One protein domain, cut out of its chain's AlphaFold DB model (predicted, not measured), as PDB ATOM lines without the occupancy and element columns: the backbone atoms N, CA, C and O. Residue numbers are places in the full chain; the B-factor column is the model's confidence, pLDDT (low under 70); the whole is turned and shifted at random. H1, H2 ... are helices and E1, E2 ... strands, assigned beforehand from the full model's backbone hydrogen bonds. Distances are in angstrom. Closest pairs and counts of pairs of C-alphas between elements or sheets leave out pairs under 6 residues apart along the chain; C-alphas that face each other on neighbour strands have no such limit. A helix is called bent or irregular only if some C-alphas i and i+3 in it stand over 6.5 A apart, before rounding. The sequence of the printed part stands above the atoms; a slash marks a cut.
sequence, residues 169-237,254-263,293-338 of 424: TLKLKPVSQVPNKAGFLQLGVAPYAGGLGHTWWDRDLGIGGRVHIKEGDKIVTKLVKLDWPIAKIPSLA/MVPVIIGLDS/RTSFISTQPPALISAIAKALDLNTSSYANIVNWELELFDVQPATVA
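What this domain is: This is residues 169 to 237, 254 to 263 and 293 to 338 of the 424 residues of an uncharacterized protein of Pseudocercospora eumusae (UniProt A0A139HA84). Look first for a small closed barrel of six antiparallel strands, E1 to E6, from which the long hairpin of E3 and E4, with E6 beside E3, extends as a three-stranded slab. The sheet curls round H2, which packs on E4; H3 packs on E3 near the far end of the slab, and H1 sits beside E1 and E6. The ring is joined by short pairings at E5 and between E6 and E1, and E7 is the part farthest from the mean of the C-alphas. The printed part has 125 residues with seven named strands and three named helices, in the order E1 E2 E3 E4 E5 H1 H2 H3 E6 E7; its class is mixed, helices and strands. It is compact, with a radius of gyration of the C-alphas of 15.0 A, and spans 49 by 39 by 27 A.

How they stand to each other: Begin with the barrel: E1, residues 169 to 177, E2, 184 to 192, E5, 257 to 261, E4, 218 to 232, E3, 204 to 215, and E6, 322 to 331, follow each other round the ring and back to E1. E3 and E4 are a hairpin, antiparallel at 163 degrees, with N 211 and O 222 2.8 A apart, within hydrogen-bond range. On the other side of E3 you find E6, antiparallel at 162 degrees, with N 210 and O 326 at 2.9 A. E6 and E1 are antiparallel neighbours, with E1 beside residues 327 to 329 of E6, where N 329 and O 170 are 2.8 A apart, within hydrogen-bond range. E1 bends by 87 degrees at residue 174 and forms a hairpin with E2, with N 190 and O 171 at 2.8 A. The pairing of E2 is staggered: residues 187 to 192 pair with E1 and residues 184 to 186 with E5, where N 258 and O 185 are 2.9 A apart. E4 bends by 83 degrees at residue 228, and its residues 230 to 232 lie beside E5, with N 257 and O 232 at 2.8 A. Now turn to H2, residues 302 to 311, outside the barrel at a height over the sheet of 7.1 A; it lies over E3 and runs across the strands, at 78 degrees to E3 on the local plane. Its closest C-alphas to E4 are those of Ala 311 and Val 224, 6.8 A apart. H3, residues 316 to 321, is on the barrel, and its Asn 321 has its C-alpha 4.9 A from that of Lys 214 in E3. H2 and H3 only just touch, with 3 pairs of C-alphas within 8 A, closest at Ala 309 and Tyr 319, 6.9 A, and stand about perpendicular at 84 degrees. H1, residues 296 to 299, is at the sheet's level, 2.5 A; its closest C-alphas to E1 are those of Thr 299 and Val 175, 4.9 A. In H2 every O i to N i+4 pair is within hydrogen-bond range, in H3 0 of 2 are, beside 2 of 3 O i to N i+3 pairs, and H1 is too short for an O i to N i+4 pair. E7, residues 336 to 338, pairs with no named strand and is apart from E6.

Where its parts are: Find C-alpha 169 at (190.832, 171.234, 163.762), where E1 begins; it spans 18.9 A, and E2 24.1 A. From C-alpha 204 at (178.947, 164.838, 162.109), E3 runs 33.5 A, and E4 runs 35.5 A. E6 spans 25.4 A and H2 14.3 A; E5 spans 9.6 A, H3 10.1 A, H1 5.6 A and E7 6.4 A. H3 is irregular, but only just: C-alphas 317 and 320 are 6.9 A apart. The last printed C-alpha, 338, is at (181.855, 157.353, 179.710).

The domain as a whole: The two C-alphas farthest apart, those of Asp 217 and Ala 237, are 51.8 A apart. Residues 238 to 253 and 264 to 292 are not printed; the C-alpha gaps across these cuts are 14.1 A from 237 to 254 and 24.3 A from 263 to 293. Of the links that are printed whole, E2 to E3 is long, with 11 residues. The mean pLDDT of the printed part is 85.6; look for values under 70 at residues 259 to 263 and 293 to 294.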
ATOM      1  N   THR A 169     192.090 170.838 164.403       92.12
ATOM      2  CA  THR A 169     190.832 171.234 163.762       92.12
ATOM      3  C   THR A 169     190.959 171.333 162.238       92.12
ATOM      4  O   THR A 169     192.046 171.182 161.668       92.12
ATOM      5  N   LEU A 170     189.835 171.571 161.560       91.81
ATOM      6  CA  LEU A 170     189.764 171.801 160.116       91.81
ATOM      7  C   LEU A 170     189.364 173.243 159.859       91.81
ATOM      8  O   LEU A 170     188.203 173.598 160.045       91.81
ATOM      9  N   LYS A 171     190.303 174.071 159.406       93.06
ATOM     10  CA  LYS A 171     190.021 175.476 159.097       93.06
ATOM     11  C   LYS A 171     189.504 175.601 157.669       93.06
ATOM     12  O   LYS A 171     189.974 174.904 156.770       93.06
ATOM     13  N   LEU A 172     188.541 176.484 157.443       92.06
ATOM     14  CA  LEU A 172     188.062 176.780 156.094       92.06
ATOM     15  C   LEU A 172     189.161 177.467 155.279       92.06
ATOM     16  O   LEU A 172     189.912 178.298 155.795       92.06
ATOM     17  N   LYS A 173     189.253 177.131 153.990       91.56
ATOM     18  CA  LYS A 173     190.168 177.826 153.080       91.56
ATOM     19  C   LYS A 173     189.662 179.252 152.815       91.56
ATOM     20  O   LYS A 173     188.448 179.462 152.747       91.56
ATOM     21  N   PRO A 174     190.556 180.229 152.565       88.25
ATOM     22  CA  PRO A 174     190.146 181.583 152.186       88.25
ATOM     23  C   PRO A 174     189.199 181.615 150.984       88.25
ATOM     24  O   PRO A 174     188.322 182.463 150.931       88.25
ATOM     25  N   VAL A 175     189.340 180.659 150.063       87.69
ATOM     26  CA  VAL A 175     188.342 180.331 149.042       87.69
ATOM     27  C   VAL A 175     187.843 178.925 149.352       87.69
ATOM     28  O   VAL A 175     188.546 177.946 149.099       87.69
ATOM     29  N   SER A 176     186.669 178.828 149.977       86.44
ATOM     30  CA  SER A 176     186.086 177.538 150.378       86.44
ATOM     31  C   SER A 176     185.107 176.982 149.349       86.44
ATOM     32  O   SER A 176     184.667 175.841 149.489       86.44
ATOM     33  N   GLN A 177     184.751 177.764 148.326       83.56
ATOM     34  CA  GLN A 177     183.934 177.281 147.224       83.56
ATOM     35  C   GLN A 177     184.723 176.270 146.383       83.56
ATOM     36  O   GLN A 177     185.794 176.569 145.860       83.56
ATOM     37  N   VAL A 178     184.168 175.068 146.251       82.44
ATOM     38  CA  VAL A 178     184.697 173.982 145.419       82.44
ATOM     39  C   VAL A 178     183.633 173.643 144.370       82.44
ATOM     40  O   VAL A 178     182.442 173.735 144.688       82.44
ATOM     41  N   PRO A 179     184.010 173.287 143.125       79.00
ATOM     42  CA  PRO A 179     183.043 172.863 142.120       79.00
ATOM     43  C   PRO A 179     182.166 171.721 142.634       79.00
ATOM     44  O   PRO A 179     182.649 170.819 143.318       79.00
ATOM     45  N   ASN A 180     180.882 171.752 142.276       79.31
ATOM     46  CA  ASN A 180     179.977 170.647 142.562       79.31
ATOM     47  C   ASN A 180     180.520 169.373 141.897       79.31
ATOM     48  O   ASN A 180     180.869 169.377 140.713       79.31
ATOM     49  N   LYS A 181     180.606 168.287 142.669       80.00
ATOM     50  CA  LYS A 181     181.071 166.992 142.182       80.00
ATOM     51  C   LYS A 181     180.007 165.942 142.454       80.00
ATOM     52  O   LYS A 181     179.674 165.670 143.602       80.00
ATOM     53  N   ALA A 182     179.502 165.335 141.380       80.44
ATOM     54  CA  ALA A 182     178.480 164.289 141.438       80.44
ATOM     55  C   ALA A 182     177.193 164.696 142.195       80.44
ATOM     56  O   ALA A 182     176.584 163.861 142.857       80.44
ATOM     57  N   GLY A 183     176.787 165.970 142.109       81.19
ATOM     58  CA  GLY A 183     175.577 166.501 142.753       81.19
ATOM     59  C   GLY A 183     175.773 166.961 144.203       81.19
ATOM     60  O   GLY A 183     174.839 167.484 144.812       81.19
ATOM     61  N   PHE A 184     176.980 166.806 144.753       82.56
ATOM     62  CA  PHE A 184     177.306 167.186 146.123       82.56
ATOM     63  C   PHE A 184     178.023 168.535 146.180       82.56
ATOM     64  O   PHE A 184     179.045 168.753 145.521       82.56
ATOM     65  N   LEU A 185     177.517 169.423 147.039       85.12
ATOM     66  CA  LEU A 185     178.216 170.645 147.418       85.12
ATOM     67  C   LEU A 185     179.334 170.300 148.404       85.12
ATOM     68  O   LEU A 185     179.100 169.692 149.448       85.12
ATOM     69  N   GLN A 186     180.559 170.692 148.075       85.81
ATOM     70  CA  GLN A 186     181.743 170.421 148.889       85.81
ATOM     71  C   GLN A 186     182.291 171.704 149.516       85.81
ATOM     72  O   GLN A 186     182.048 172.807 149.021       85.81
ATOM     73  N   LEU A 187     183.045 171.551 150.605       87.94
ATOM     74  CA  LEU A 187     183.678 172.655 151.318       87.94
ATOM     75  C   LEU A 187     185.200 172.507 151.306       87.94
ATOM     76  O   LEU A 187     185.742 171.510 151.777       87.94
ATOM     77  N   GLY A 188     185.904 173.520 150.806       88.81
ATOM     78  CA  GLY A 188     187.363 173.559 150.840       88.81
ATOM     79  C   GLY A 188     187.881 173.801 152.259       88.81
ATOM     80  O   GLY A 188     187.701 174.887 152.806       88.81
ATOM     81  N   VAL A 189     188.571 172.819 152.839       91.38
ATOM     82  CA  VAL A 189     189.166 172.919 154.184       91.38
ATOM     83  C   VAL A 189     190.659 172.626 154.164       91.38
ATOM     84  O   VAL A 189     191.158 171.914 153.296       91.38
ATOM     85  N   ALA A 190     191.379 173.179 155.131       91.00
ATOM     86  CA  ALA A 190     192.788 172.934 155.372       91.00
ATOM     87  C   ALA A 190     192.977 172.319 156.771       91.00
ATOM     88  O   ALA A 190     192.404 172.819 157.746       91.00
ATOM     89  N   PRO A 191     193.776 171.247 156.901       91.12
ATOM     90  CA  PRO A 191     194.073 170.665 158.201       91.12
ATOM     91  C   PRO A 191     194.944 171.619 159.024       91.12
ATOM     92  O   PRO A 191     196.054 171.961 158.614       91.12
ATOM     93  N   TYR A 192     194.468 172.022 160.200       89.94
ATOM     94  CA  TYR A 192     195.274 172.762 161.165       89.94
ATOM     95  C   TYR A 192     196.070 171.781 162.030       89.94
ATOM     96  O   TYR A 192     195.512 170.788 162.498       89.94
ATOM     97  N   ALA A 193     197.375 172.034 162.175       81.12
ATOM     98  CA  ALA A 193     198.306 171.240 162.980       81.12
ATOM     99  C   ALA A 193     198.275 169.715 162.743       81.12
ATOM    100  O   ALA A 193     198.424 168.899 163.643       81.12
ATOM    101  N   GLY A 194     198.066 169.296 161.493       75.81
ATOM    102  CA  GLY A 194     197.987 167.869 161.172       75.81
ATOM    103  C   GLY A 194     196.607 167.245 161.387       75.81
ATOM    104  O   GLY A 194     196.494 166.019 161.295       75.81
ATOM    105  N   GLY A 195     195.561 168.067 161.545       73.50
ATOM    106  CA  GLY A 195     194.156 167.674 161.398       73.50
ATOM    107  C   GLY A 195     193.873 166.845 160.128       73.50
ATOM    108  O   GLY A 195     194.742 166.649 159.267       73.50
ATOM    109  N   LEU A 196     192.651 166.314 160.006       78.94
ATOM    110  CA  LEU A 196     192.295 165.248 159.043       78.94
ATOM    111  C   LEU A 196     193.043 163.933 159.316       78.94
ATOM    112  O   LEU A 196     193.676 163.350 158.435       78.94
ATOM    113  N   GLY A 197     193.000 163.478 160.568       81.25
ATOM    114  CA  GLY A 197     193.340 162.099 160.919       81.25
ATOM    115  C   GLY A 197     192.208 161.123 160.571       81.25
ATOM    116  O   GLY A 197     191.114 161.528 160.186       81.25
ATOM    117  N   HIS A 198     192.439 159.826 160.777       84.38
ATOM    118  CA  HIS A 198     191.431 158.783 160.538       84.38
ATOM    119  C   HIS A 198     190.178 158.908 161.435       84.38
ATOM    120  O   HIS A 198     189.131 158.357 161.125       84.38
ATOM    121  N   THR A 199     190.257 159.645 162.542       88.62
ATOM    122  CA  THR A 199     189.135 159.861 163.469       88.62
ATOM    123  C   THR A 199     188.081 160.843 162.951       88.62
ATOM    124  O   THR A 199     186.988 160.895 163.513       88.62
ATOM    125  N   TRP A 200     188.405 161.609 161.902       90.00
ATOM    126  CA  TRP A 200     187.530 162.620 161.301       90.00
ATOM    127  C   TRP A 200     186.568 162.050 160.249       90.00
ATOM    128  O   TRP A 200     185.629 162.742 159.854       90.00
ATOM    129  N   TRP A 201     186.781 160.809 159.801       89.69
ATOM    130  CA  TRP A 201     185.863 160.128 158.888       89.69
ATOM    131  C   TRP A 201     184.526 159.846 159.565       89.69
ATOM    132  O   TRP A 201     184.467 159.514 160.748       89.69
ATOM    133  N   ASP A 202     183.452 159.992 158.793       90.75
ATOM    134  CA  ASP A 202     182.067 159.712 159.172       90.75
ATOM    135  C   ASP A 202     181.553 160.442 160.424       90.75
ATOM    136  O   ASP A 202     180.491 160.101 160.955       90.75
ATOM    137  N   ARG A 203     182.250 161.501 160.844       91.44
ATOM    138  CA  ARG A 203     181.833 162.401 161.921       91.44
ATOM    139  C   ARG A 203     180.821 163.423 161.433       91.44
ATOM    140  O   ARG A 203     180.897 163.906 160.303       91.44
ATOM    141  N   ASP A 204     179.910 163.773 162.328       92.94
ATOM    142  CA  ASP A 204     178.947 164.838 162.109       92.94
ATOM    143  C   ASP A 204     179.617 166.160 162.510       92.94
ATOM    144  O   ASP A 204     179.956 166.377 163.675       92.94
ATOM    145  N   LEU A 205     179.886 167.023 161.527       92.94
ATOM    146  CA  LEU A 205     180.697 168.222 161.721       92.94
ATOM    147  C   LEU A 205     179.835 169.486 161.690       92.94
ATOM    148  O   LEU A 205     179.106 169.750 160.728       92.94
ATOM    149  N   GLY A 206     179.948 170.277 162.751       92.88
ATOM    150  CA  GLY A 206     179.424 171.631 162.856       92.88
ATOM    151  C   GLY A 206     180.473 172.638 162.402       92.88
ATOM    152  O   GLY A 206     181.608 172.273 162.094       92.88
ATOM    153  N   ILE A 207     180.098 173.915 162.369       92.88
ATOM    154  CA  ILE A 207     181.016 175.007 162.033       92.88
ATOM    155  C   ILE A 207     180.894 176.140 163.036       92.88
ATOM    156  O   ILE A 207     179.802 176.483 163.500       92.88
ATOM    157  N   GLY A 208     182.029 176.735 163.374       94.44
ATOM    158  CA  GLY A 208     182.068 177.882 164.259       94.44
ATOM    159  C   GLY A 208     183.368 178.648 164.130       94.44
ATOM    160  O   GLY A 208     184.318 178.191 163.504       94.44
ATOM    161  N   GLY A 209     183.399 179.838 164.712       94.62
ATOM    162  CA  GLY A 209     184.580 180.689 164.719       94.62
ATOM    163  C   GLY A 209     184.213 182.159 164.827       94.62
ATOM    164  O   GLY A 209     183.252 182.514 165.513       94.62
ATOM    165  N   ARG A 210     184.984 183.014 164.157       95.06
ATOM    166  CA  ARG A 210     184.793 184.467 164.158       95.06
ATOM    167  C   ARG A 210     184.533 185.006 162.757       95.06
ATOM    168  O   ARG A 210     185.126 184.551 161.786       95.06
ATOM    169  N   VAL A 211     183.684 186.020 162.669       93.75
ATOM    170  CA  VAL A 211     183.338 186.730 161.434       93.75
ATOM    171  C   VAL A 211     183.623 188.213 161.621       93.75
ATOM    172  O   VAL A 211     183.215 188.817 162.615       93.75
ATOM    173  N   HIS A 212     184.325 188.809 160.663       93.06
ATOM    174  CA  HIS A 212     184.618 190.234 160.622       93.06
ATOM    175  C   HIS A 212     183.601 190.944 159.733       93.06
ATOM    176  O   HIS A 212     183.507 190.679 158.533       93.06
ATOM    177  N   ILE A 213     182.843 191.861 160.327       90.75
ATOM    178  CA  ILE A 213     181.756 192.588 159.675       90.75
ATOM    179  C   ILE A 213     182.084 194.075 159.690       90.75
ATOM    180  O   ILE A 213     182.498 194.625 160.711       90.75
ATOM    181  N   LYS A 214     181.879 194.735 158.556       89.75
ATOM    182  CA  LYS A 214     181.967 196.186 158.437       89.75
ATOM    183  C   LYS A 214     180.662 196.827 158.918       89.75
ATOM    184  O   LYS A 214     179.630 196.730 158.258       89.75
ATOM    185  N   GLU A 215     180.711 197.503 160.057       88.19
ATOM    186  CA  GLU A 215     179.615 198.311 160.595       88.19
ATOM    187  C   GLU A 215     180.000 199.794 160.463       88.19
ATOM    188  O   GLU A 215     180.766 200.341 161.262       88.19
ATOM    189  N   GLY A 216     179.522 200.439 159.392       85.25
ATOM    190  CA  GLY A 216     179.934 201.798 159.023       85.25
ATOM    191  C   GLY A 216     181.426 201.864 158.679       85.25
ATOM    192  O   GLY A 216     181.895 201.145 157.796       85.25
ATOM    193  N   ASP A 217     182.175 202.697 159.404       87.75
ATOM    194  CA  ASP A 217     183.628 202.866 159.233       87.75
ATOM    195  C   ASP A 217     184.470 201.933 160.120       87.75
ATOM    196  O   ASP A 217     185.700 202.006 160.119       87.75
ATOM    197  N   LYS A 218     183.835 201.050 160.900       91.56
ATOM    198  CA  LYS A 218     184.524 200.146 161.830       91.56
ATOM    199  C   LYS A 218     184.351 198.692 161.413       91.56
ATOM    200  O   LYS A 218     183.305 198.291 160.912       91.56
ATOM    201  N   ILE A 219     185.383 197.889 161.660       91.81
ATOM    202  CA  ILE A 219     185.315 196.433 161.527       91.81
ATOM    203  C   ILE A 219     185.069 195.852 162.917       91.81
ATOM    204  O   ILE A 219     185.871 196.047 163.832       91.81
ATOM    205  N   VAL A 220     183.954 195.148 163.068       91.88
ATOM    206  CA  VAL A 220     183.541 194.472 164.297       91.88
ATOM    207  C   VAL A 220     183.710 192.970 164.107       91.88
ATOM    208  O   VAL A 220     183.430 192.429 163.040       91.88
ATOM    209  N   THR A 221     184.187 192.287 165.143       94.00
ATOM    210  CA  THR A 221     184.320 190.825 165.143       94.00
ATOM    211  C   THR A 221     183.158 190.228 165.924       94.00
ATOM    212  O   THR A 221     182.947 190.613 167.074       94.00
ATOM    213  N   LYS A 222     182.414 189.300 165.317       93.38
ATOM    214  CA  LYS A 222     181.333 188.543 165.966       93.38
ATOM    215  C   LYS A 222     181.667 187.058 165.963       93.38
ATOM    216  O   LYS A 222     182.275 186.567 165.015       93.38
ATOM    217  N   LEU A 223     181.288 186.357 167.025       94.88
ATOM    218  CA  LEU A 223     181.425 184.906 167.104       94.88
ATOM    219  C   LEU A 223     180.182 184.243 166.521       94.88
ATOM    220  O   LEU A 223     179.072 184.731 166.719       94.88
ATOM    221  N   VAL A 224     180.382 183.146 165.798       94.00
ATOM    222  CA  VAL A 224     179.304 182.346 165.221       94.00
ATOM    223  C   VAL A 224     179.537 180.878 165.533       94.00
ATOM    224  O   VAL A 224     180.665 180.388 165.459       94.00
ATOM    225  N   LYS A 225     178.455 180.173 165.847       94.12
ATOM    226  CA  LYS A 225     178.429 178.730 166.058       94.12
ATOM    227  C   LYS A 225     177.125 178.192 165.491       94.12
ATOM    228  O   LYS A 225     176.061 178.698 165.837       94.12
ATOM    229  N   LEU A 226     177.211 177.200 164.611       89.81
ATOM    230  CA  LEU A 226     176.044 176.460 164.139       89.81
ATOM    231  C   LEU A 226     175.941 175.165 164.945       89.81
ATOM    232  O   LEU A 226     176.851 174.340 164.916       89.81
ATOM    233  N   ASP A 227     174.833 175.006 165.669       79.38
ATOM    234  CA  ASP A 227     174.618 173.896 166.611       79.38
ATOM    235  C   ASP A 227     174.104 172.606 165.954       79.38
ATOM    236  O   ASP A 227     173.782 171.638 166.640       79.38
ATOM    237  N   TRP A 228     174.011 172.571 164.624       87.69
ATOM    238  CA  TRP A 228     173.596 171.393 163.867       87.69
ATOM    239  C   TRP A 228     174.710 170.947 162.914       87.69
ATOM    240  O   TRP A 228     175.516 171.775 162.476       87.69
ATOM    241  N   PRO A 229     174.780 169.648 162.575       90.44
ATOM    242  CA  PRO A 229     175.786 169.159 161.648       90.44
ATOM    243  C   PRO A 229     175.514 169.690 160.244       90.44
ATOM    244  O   PRO A 229     174.419 169.530 159.703       90.44
ATOM    245  N   ILE A 230     176.522 170.331 159.656       89.50
ATOM    246  CA  ILE A 230     176.452 170.902 158.307       89.50
ATOM    247  C   ILE A 230     177.375 170.201 157.319       89.50
ATOM    248  O   ILE A 230     177.182 170.337 156.112       89.50
ATOM    249  N   ALA A 231     178.378 169.478 157.812       90.19
ATOM    250  CA  ALA A 231     179.397 168.848 156.997       90.19
ATOM    251  C   ALA A 231     179.683 167.424 157.478       90.19
ATOM    252  O   ALA A 231     179.539 167.101 158.658       90.19
ATOM    253  N   LYS A 232     180.110 166.574 156.547       91.56
ATOM    254  CA  LYS A 232     180.559 165.208 156.820       91.56
ATOM    255  C   LYS A 232     181.699 164.842 155.881       91.56
ATOM    256  O   LYS A 232     181.706 165.264 154.727       91.56
ATOM    257  N   ILE A 233     182.655 164.053 156.361       90.88
ATOM    258  CA  ILE A 233     183.713 163.471 155.525       90.88
ATOM    259  C   ILE A 233     183.383 161.982 155.356       90.88
ATOM    260  O   ILE A 233     183.716 161.201 156.249       90.88
ATOM    261  N   PRO A 234     182.666 161.588 154.286       90.19
ATOM    262  CA  PRO A 234     182.184 160.219 154.133       90.19
ATOM    263  C   PRO A 234     183.322 159.265 153.770       90.19
ATOM    264  O   PRO A 234     184.097 159.551 152.855       90.19
ATOM    265  N   SER A 235     183.404 158.119 154.445       89.19
ATOM    266  CA  SER A 235     184.315 157.046 154.038       89.19
ATOM    267  C   SER A 235     183.854 156.368 152.742       89.19
ATOM    268  O   SER A 235     182.670 156.352 152.389       89.19
ATOM    269  N   LEU A 236     184.809 155.801 151.997       88.06
ATOM    270  CA  LEU A 236     184.492 154.947 150.856       88.06
ATOM    271  C   LEU A 236     184.113 153.552 151.363       88.06
ATOM    272  O   LEU A 236     184.833 152.969 152.169       88.06
ATOM    273  N   ALA A 237     183.012 152.998 150.851       88.56
ATOM    274  CA  ALA A 237     182.547 151.677 151.258       88.56
ATOM    275  C   ALA A 237     183.609 150.588 151.017       88.56
ATOM    276  O   ALA A 237     184.199 150.499 149.938       88.56
ATOM    277  N   MET A 254     189.548 163.705 151.373       81.94
ATOM    278  CA  MET A 254     188.995 164.173 152.656       81.94
ATOM    279  C   MET A 254     188.325 165.547 152.561       81.94
ATOM    280  O   MET A 254     188.326 166.305 153.528       81.94
ATOM    281  N   VAL A 255     187.757 165.883 151.399       81.38
ATOM    282  CA  VAL A 255     186.992 167.124 151.221       81.38
ATOM    283  C   VAL A 255     185.612 166.950 151.865       81.38
ATOM    284  O   VAL A 255     184.848 166.095 151.402       81.38
ATOM    285  N   PRO A 256     185.258 167.731 152.901       78.81
ATOM    286  CA  PRO A 256     183.947 167.650 153.524       78.81
ATOM    287  C   PRO A 256     182.833 167.928 152.520       78.81
ATOM    288  O   PRO A 256     182.875 168.892 151.752       78.81
ATOM    289  N   VAL A 257     181.812 167.085 152.562       79.25
ATOM    290  CA  VAL A 257     180.562 167.275 151.839       79.25
ATOM    291  C   VAL A 257     179.629 168.063 152.748       79.25
ATOM    292  O   VAL A 257     179.383 167.661 153.887       79.25
ATOM    293  N   ILE A 258     179.134 169.197 152.258       71.81
ATOM    294  CA  ILE A 258     178.060 169.931 152.922       71.81
ATOM    295  C   ILE A 258     176.794 169.093 152.757       71.81
ATOM    296  O   ILE A 258     176.529 168.581 151.669       71.81
ATOM    297  N   ILE A 259     175.998 168.959 153.818       60.38
ATOM    298  CA  ILE A 259     174.719 168.231 153.803       60.38
ATOM    299  C   ILE A 259     173.653 169.082 153.080       60.38
ATOM    300  O   ILE A 259     172.633 169.474 153.636       60.38
ATOM    301  N   GLY A 260     173.932 169.434 151.829       56.75
ATOM    302  CA  GLY A 260     173.043 170.115 150.905       56.75
ATOM    303  C   GLY A 260     173.174 169.443 149.546       56.75
ATOM    304  O   GLY A 260     174.256 169.422 148.962       56.75
ATOM    305  N   LEU A 261     172.075 168.873 149.059       58.09
ATOM    306  CA  LEU A 261     171.971 168.434 147.675       58.09
ATOM    307  C   LEU A 261     171.628 169.660 146.843       58.09
ATOM    308  O   LEU A 261     170.613 170.312 147.102       58.09
ATOM    309  N   ASP A 262     172.434 169.955 145.831       56.19
ATOM    310  CA  ASP A 262     171.999 170.881 144.796       56.19
ATOM    311  C   ASP A 262     171.022 170.130 143.888       56.19
ATOM    312  O   ASP A 262     171.382 169.572 142.858       56.19
ATOM    313  N   SER A 263     169.770 170.023 144.331       40.78
ATOM    314  CA  SER A 263     168.683 169.450 143.527       40.78
ATOM    315  C   SER A 263     168.081 170.513 142.603       40.78
ATOM    316  O   SER A 263     166.868 170.547 142.419       40.78
ATOM    317  N   ARG A 293     181.645 190.833 142.181       49.38
ATOM    318  CA  ARG A 293     182.309 189.544 141.897       49.38
ATOM    319  C   ARG A 293     183.688 189.392 142.587       49.38
ATOM    320  O   ARG A 293     184.239 188.300 142.581       49.38
ATOM    321  N   THR A 294     184.199 190.447 143.228       53.66
ATOM    322  CA  THR A 294     185.450 190.531 144.011       53.66
ATOM    323  C   THR A 294     185.264 190.637 145.525       53.66
ATOM    324  O   THR A 294     186.235 190.822 146.256       53.66
ATOM    325  N   SER A 295     184.029 190.575 146.019       73.81
ATOM    326  CA  SER A 295     183.769 190.553 147.458       73.81
ATOM    327  C   SER A 295     184.141 189.192 148.046       73.81
ATOM    328  O   SER A 295     184.001 188.170 147.385       73.81
ATOM    329  N   PHE A 296     184.571 189.152 149.309       82.56
ATOM    330  CA  PHE A 296     184.892 187.900 150.008       82.56
ATOM    331  C   PHE A 296     183.776 186.846 149.879       82.56
ATOM    332  O   PHE A 296     184.034 185.659 149.730       82.56
ATOM    333  N   ILE A 297     182.527 187.290 149.831       82.00
ATOM    334  CA  ILE A 297     181.325 186.462 149.705       82.00
ATOM    335  C   ILE A 297     181.316 185.644 148.410       82.00
ATOM    336  O   ILE A 297     180.872 184.502 148.428       82.00
ATOM    337  N   SER A 298     181.838 186.167 147.292       82.62
ATOM    338  CA  SER A 298     181.868 185.405 146.034       82.62
ATOM    339  C   SER A 298     182.812 184.201 146.087       82.62
ATOM    340  O   SER A 298     182.710 183.323 145.242       82.62
ATOM    341  N   THR A 299     183.704 184.139 147.080       84.75
ATOM    342  CA  THR A 299     184.656 183.032 147.272       84.75
ATOM    343  C   THR A 299     184.113 181.894 148.144       84.75
ATOM    344  O   THR A 299     184.791 180.882 148.347       84.75
ATOM    345  N   GLN A 300     182.907 182.062 148.693       87.00
ATOM    346  CA  GLN A 300     182.318 181.171 149.691       87.00
ATOM    347  C   GLN A 300     181.032 180.518 149.160       87.00
ATOM    348  O   GLN A 300     180.342 181.103 148.325       87.00
ATOM    349  N   PRO A 301     180.651 179.323 149.653       85.25
ATOM    350  CA  PRO A 301     179.385 178.700 149.278       85.25
ATOM    351  C   PRO A 301     178.174 179.577 149.671       85.25
ATOM    352  O   PRO A 301     178.037 179.913 150.853       85.25
ATOM    353  N   PRO A 302     177.245 179.904 148.745       83.56
ATOM    354  CA  PRO A 302     176.102 180.778 149.040       83.56
ATOM    355  C   PRO A 302     175.219 180.278 150.192       83.56
ATOM    356  O   PRO A 302     174.835 181.056 151.064       83.56
ATOM    357  N   ALA A 303     174.965 178.967 150.250       83.44
ATOM    358  CA  ALA A 303     174.190 178.350 151.328       83.44
ATOM    359  C   ALA A 303     174.849 178.533 152.707       83.44
ATOM    360  O   ALA A 303     174.158 178.760 153.702       83.44
ATOM    361  N   LEU A 304     176.186 178.488 152.766       85.69
ATOM    362  CA  LEU A 304     176.938 178.693 154.002       85.69
ATOM    363  C   LEU A 304     176.849 180.152 154.467       85.69
ATOM    364  O   LEU A 304     176.624 180.407 155.649       85.69
ATOM    365  N   ILE A 305     176.964 181.104 153.539       87.25
ATOM    366  CA  ILE A 305     176.821 182.536 153.835       87.25
ATOM    367  C   ILE A 305     175.444 182.820 154.427       87.25
ATOM    368  O   ILE A 305     175.355 183.461 155.472       87.25
ATOM    369  N   SER A 306     174.377 182.314 153.802       85.56
ATOM    370  CA  SER A 306     173.013 182.483 154.310       85.56
ATOM    371  C   SER A 306     172.837 181.886 155.708       85.56
ATOM    372  O   SER A 306     172.208 182.513 156.558       85.56
ATOM    373  N   ALA A 307     173.410 180.707 155.975       87.06
ATOM    374  CA  ALA A 307     173.342 180.076 157.294       87.06
ATOM    375  C   ALA A 307     174.066 180.899 158.375       87.06
ATOM    376  O   ALA A 307     173.503 181.145 159.440       87.06
ATOM    377  N   ILE A 308     175.281 181.377 158.086       89.06
ATOM    378  CA  ILE A 308     176.071 182.217 159.001       89.06
ATOM    379  C   ILE A 308     175.386 183.560 159.232       89.06
ATOM    380  O   ILE A 308     175.273 184.014 160.366       89.06
ATOM    381  N   ALA A 309     174.910 184.198 158.167       87.06
ATOM    382  CA  ALA A 309     174.250 185.486 158.264       87.06
ATOM    383  C   ALA A 309     172.944 185.393 159.059       87.06
ATOM    384  O   ALA A 309     172.676 186.271 159.874       87.06
ATOM    385  N   LYS A 310     172.181 184.303 158.896       88.00
ATOM    386  CA  LYS A 310     171.004 184.014 159.723       88.00
ATOM    387  C   LYS A 310     171.375 183.794 161.192       88.00
ATOM    388  O   LYS A 310     170.674 184.292 162.057       88.00
ATOM    389  N   ALA A 311     172.473 183.093 161.478       88.06
ATOM    390  CA  ALA A 311     172.955 182.902 162.850       88.06
ATOM    391  C   ALA A 311     173.473 184.197 163.507       88.06
ATOM    392  O   ALA A 311     173.559 184.275 164.728       88.06
ATOM    393  N   LEU A 312     173.825 185.204 162.703       87.56
ATOM    394  CA  LEU A 312     174.288 186.523 163.145       87.56
ATOM    395  C   LEU A 312     173.204 187.611 163.054       87.56
ATOM    396  O   LEU A 312     173.529 188.790 163.211       87.56
ATOM    397  N   ASP A 313     171.953 187.230 162.763       87.31
ATOM    398  CA  ASP A 313     170.806 188.126 162.561       87.31
ATOM    399  C   ASP A 313     171.081 189.267 161.558       87.31
ATOM    400  O   ASP A 313     170.644 190.409 161.718       87.31
ATOM    401  N   LEU A 314     171.841 188.969 160.498       83.94
ATOM    402  CA  LEU A 314     172.155 189.924 159.438       83.94
ATOM    403  C   LEU A 314     171.084 189.906 158.343       83.94
ATOM    404  O   LEU A 314     170.690 188.853 157.840       83.94
ATOM    405  N   ASN A 315     170.687 191.097 157.897       81.38
ATOM    406  CA  ASN A 315     169.816 191.260 156.734       81.38
ATOM    407  C   ASN A 315     170.560 190.915 155.437       81.38
ATOM    408  O   ASN A 315     171.761 191.164 155.322       81.38
ATOM    409  N   THR A 316     169.834 190.440 154.421       75.00
ATOM    410  CA  THR A 316     170.394 190.082 153.102       75.00
ATOM    411  C   THR A 316     171.187 191.225 152.465       75.00
ATOM    412  O   THR A 316     172.267 191.010 151.920       75.00
ATOM    413  N   SER A 317     170.720 192.467 152.616       73.50
ATOM    414  CA  SER A 317     171.407 193.669 152.119       73.50
ATOM    415  C   SER A 317     172.747 193.944 152.814       73.50
ATOM    416  O   SER A 317     173.571 194.692 152.300       73.50
ATOM    417  N   SER A 318     172.977 193.353 153.989       79.06
ATOM    418  CA  SER A 318     174.199 193.507 154.782       79.06
ATOM    419  C   SER A 318     175.185 192.362 154.584       79.06
ATOM    420  O   SER A 318     176.255 192.393 155.185       79.06
ATOM    421  N   TYR A 319     174.881 191.368 153.741       80.81
ATOM    422  CA  TYR A 319     175.810 190.261 153.493       80.81
ATOM    423  C   TYR A 319     177.131 190.797 152.946       80.81
ATOM    424  O   TYR A 319     178.182 190.390 153.430       80.81
ATOM    425  N   ALA A 320     177.061 191.796 152.053       80.19
ATOM    426  CA  ALA A 320     178.187 192.542 151.482       80.19
ATOM    427  C   ALA A 320     179.167 193.123 152.523       80.19
ATOM    428  O   ALA A 320     180.314 193.410 152.187       80.19
ATOM    429  N   ASN A 321     178.735 193.281 153.777       85.75
ATOM    430  CA  ASN A 321     179.561 193.819 154.852       85.75
ATOM    431  C   ASN A 321     180.468 192.766 155.501       85.75
ATOM    432  O   ASN A 321     181.317 193.136 156.312       85.75
ATOM    433  N   ILE A 322     180.311 191.477 155.186       87.25
ATOM    434  CA  ILE A 322     181.228 190.433 155.652       87.25
ATOM    435  C   ILE A 322     182.564 190.618 154.928       87.25
ATOM    436  O   ILE A 322     182.670 190.418 153.719       87.25
ATOM    437  N   VAL A 323     183.587 191.016 155.683       89.38
ATOM    438  CA  VAL A 323     184.929 191.300 155.160       89.38
ATOM    439  C   VAL A 323     185.742 190.017 155.052       89.38
ATOM    440  O   VAL A 323     186.415 189.799 154.050       89.38
ATOM    441  N   ASN A 324     185.715 189.201 156.107       91.50
ATOM    442  CA  ASN A 324     186.429 187.931 156.191       91.50
ATOM    443  C   ASN A 324     185.897 187.112 157.379       91.50
ATOM    444  O   ASN A 324     185.213 187.654 158.253       91.50
ATOM    445  N   TRP A 325     186.252 185.836 157.458       93.75
ATOM    446  CA  TRP A 325     186.004 185.002 158.626       93.75
ATOM    447  C   TRP A 325     187.159 184.041 158.889       93.75
ATOM    448  O   TRP A 325     187.939 183.705 158.004       93.75
ATOM    449  N   GLU A 326     187.231 183.562 160.121       94.44
ATOM    450  CA  GLU A 326     188.034 182.405 160.491       94.44
ATOM    451  C   GLU A 326     187.084 181.394 161.110       94.44
ATOM    452  O   GLU A 326     186.621 181.565 162.240       94.44
ATOM    453  N   LEU A 327     186.754 180.381 160.315       93.56
ATOM    454  CA  LEU A 327     185.830 179.324 160.682       93.56
ATOM    455  C   LEU A 327     186.542 177.985 160.650       93.56
ATOM    456  O   LEU A 327     187.413 177.738 159.810       93.56
ATOM    457  N   GLU A 328     186.112 177.115 161.542       94.00
ATOM    458  CA  GLU A 328     186.635 175.775 161.685       94.00
ATOM    459  C   GLU A 328     185.511 174.767 161.908       94.00
ATOM    460  O   GLU A 328     184.452 175.095 162.458       94.00
ATOM    461  N   LEU A 329     185.739 173.544 161.432       92.88
ATOM    462  CA  LEU A 329     184.828 172.430 161.639       92.88
ATOM    463  C   LEU A 329     185.160 171.708 162.937       92.88
ATOM    464  O   LEU A 329     186.322 171.445 163.236       92.88
ATOM    465  N   PHE A 330     184.123 171.316 163.663       93.19
ATOM    466  CA  PHE A 330     184.248 170.592 164.922       93.19
ATOM    467  C   PHE A 330     183.208 169.474 165.013       93.19
ATOM    468  O   PHE A 330     182.146 169.560 164.403       93.19
ATOM    469  N   ASP A 331     183.502 168.431 165.790       93.12
ATOM    470  CA  ASP A 331     182.537 167.361 166.077       93.12
ATOM    471  C   ASP A 331     181.369 167.909 166.915       93.12
ATOM    472  O   ASP A 331     181.599 168.475 167.991       93.12
ATOM    473  N   VAL A 332     180.135 167.751 166.417       92.25
ATOM    474  CA  VAL A 332     178.912 168.167 167.131       92.25
ATOM    475  C   VAL A 332     178.537 167.210 168.258       92.25
ATOM    476  O   VAL A 332     177.676 167.543 169.074       92.25
ATOM    477  N   GLN A 333     179.152 166.022 168.316       93.12
ATOM    478  CA  GLN A 333     178.910 165.067 169.385       93.12
ATOM    479  C   GLN A 333     179.239 165.709 170.747       93.12
ATOM    480  O   GLN A 333     180.386 166.105 170.982       93.12
ATOM    481  N   PRO A 334     178.267 165.798 171.675       93.00
ATOM    482  CA  PRO A 334     178.494 166.459 172.948       93.00
ATOM    483  C   PRO A 334     179.444 165.650 173.839       93.00
ATOM    484  O   PRO A 334     179.358 164.423 173.937       93.00
ATOM    485  N   ALA A 335     180.306 166.368 174.552       93.44
ATOM    486  CA  ALA A 335     181.110 165.876 175.652       93.44
ATOM    487  C   ALA A 335     180.221 165.206 176.703       93.44
ATOM    488  O   ALA A 335     179.233 165.784 177.172       93.44
ATOM    489  N   THR A 336     180.590 163.989 177.089       92.75
ATOM    490  CA  THR A 336     179.824 163.175 178.033       92.75
ATOM    491  C   THR A 336     180.736 162.362 178.945       92.75
ATOM    492  O   THR A 336     181.932 162.191 178.694       92.75
ATOM    493  N   VAL A 337     180.161 161.830 180.019       91.38
ATOM    494  CA  VAL A 337     180.835 160.853 180.876       91.38
ATOM    495  C   VAL A 337     180.684 159.452 180.289       91.38
ATOM    496  O   VAL A 337     179.599 159.058 179.865       91.38
ATOM    497  N   ALA A 338     181.773 158.690 180.288       88.94
ATOM    498  CA  ALA A 338     181.855 157.353 179.710       88.94
ATOM    499  C   ALA A 338     182.358 156.322 180.738       88.94
ATOM    500  O   ALA A 338     182.900 156.676 181.789       88.94
TER     501      ALA A 338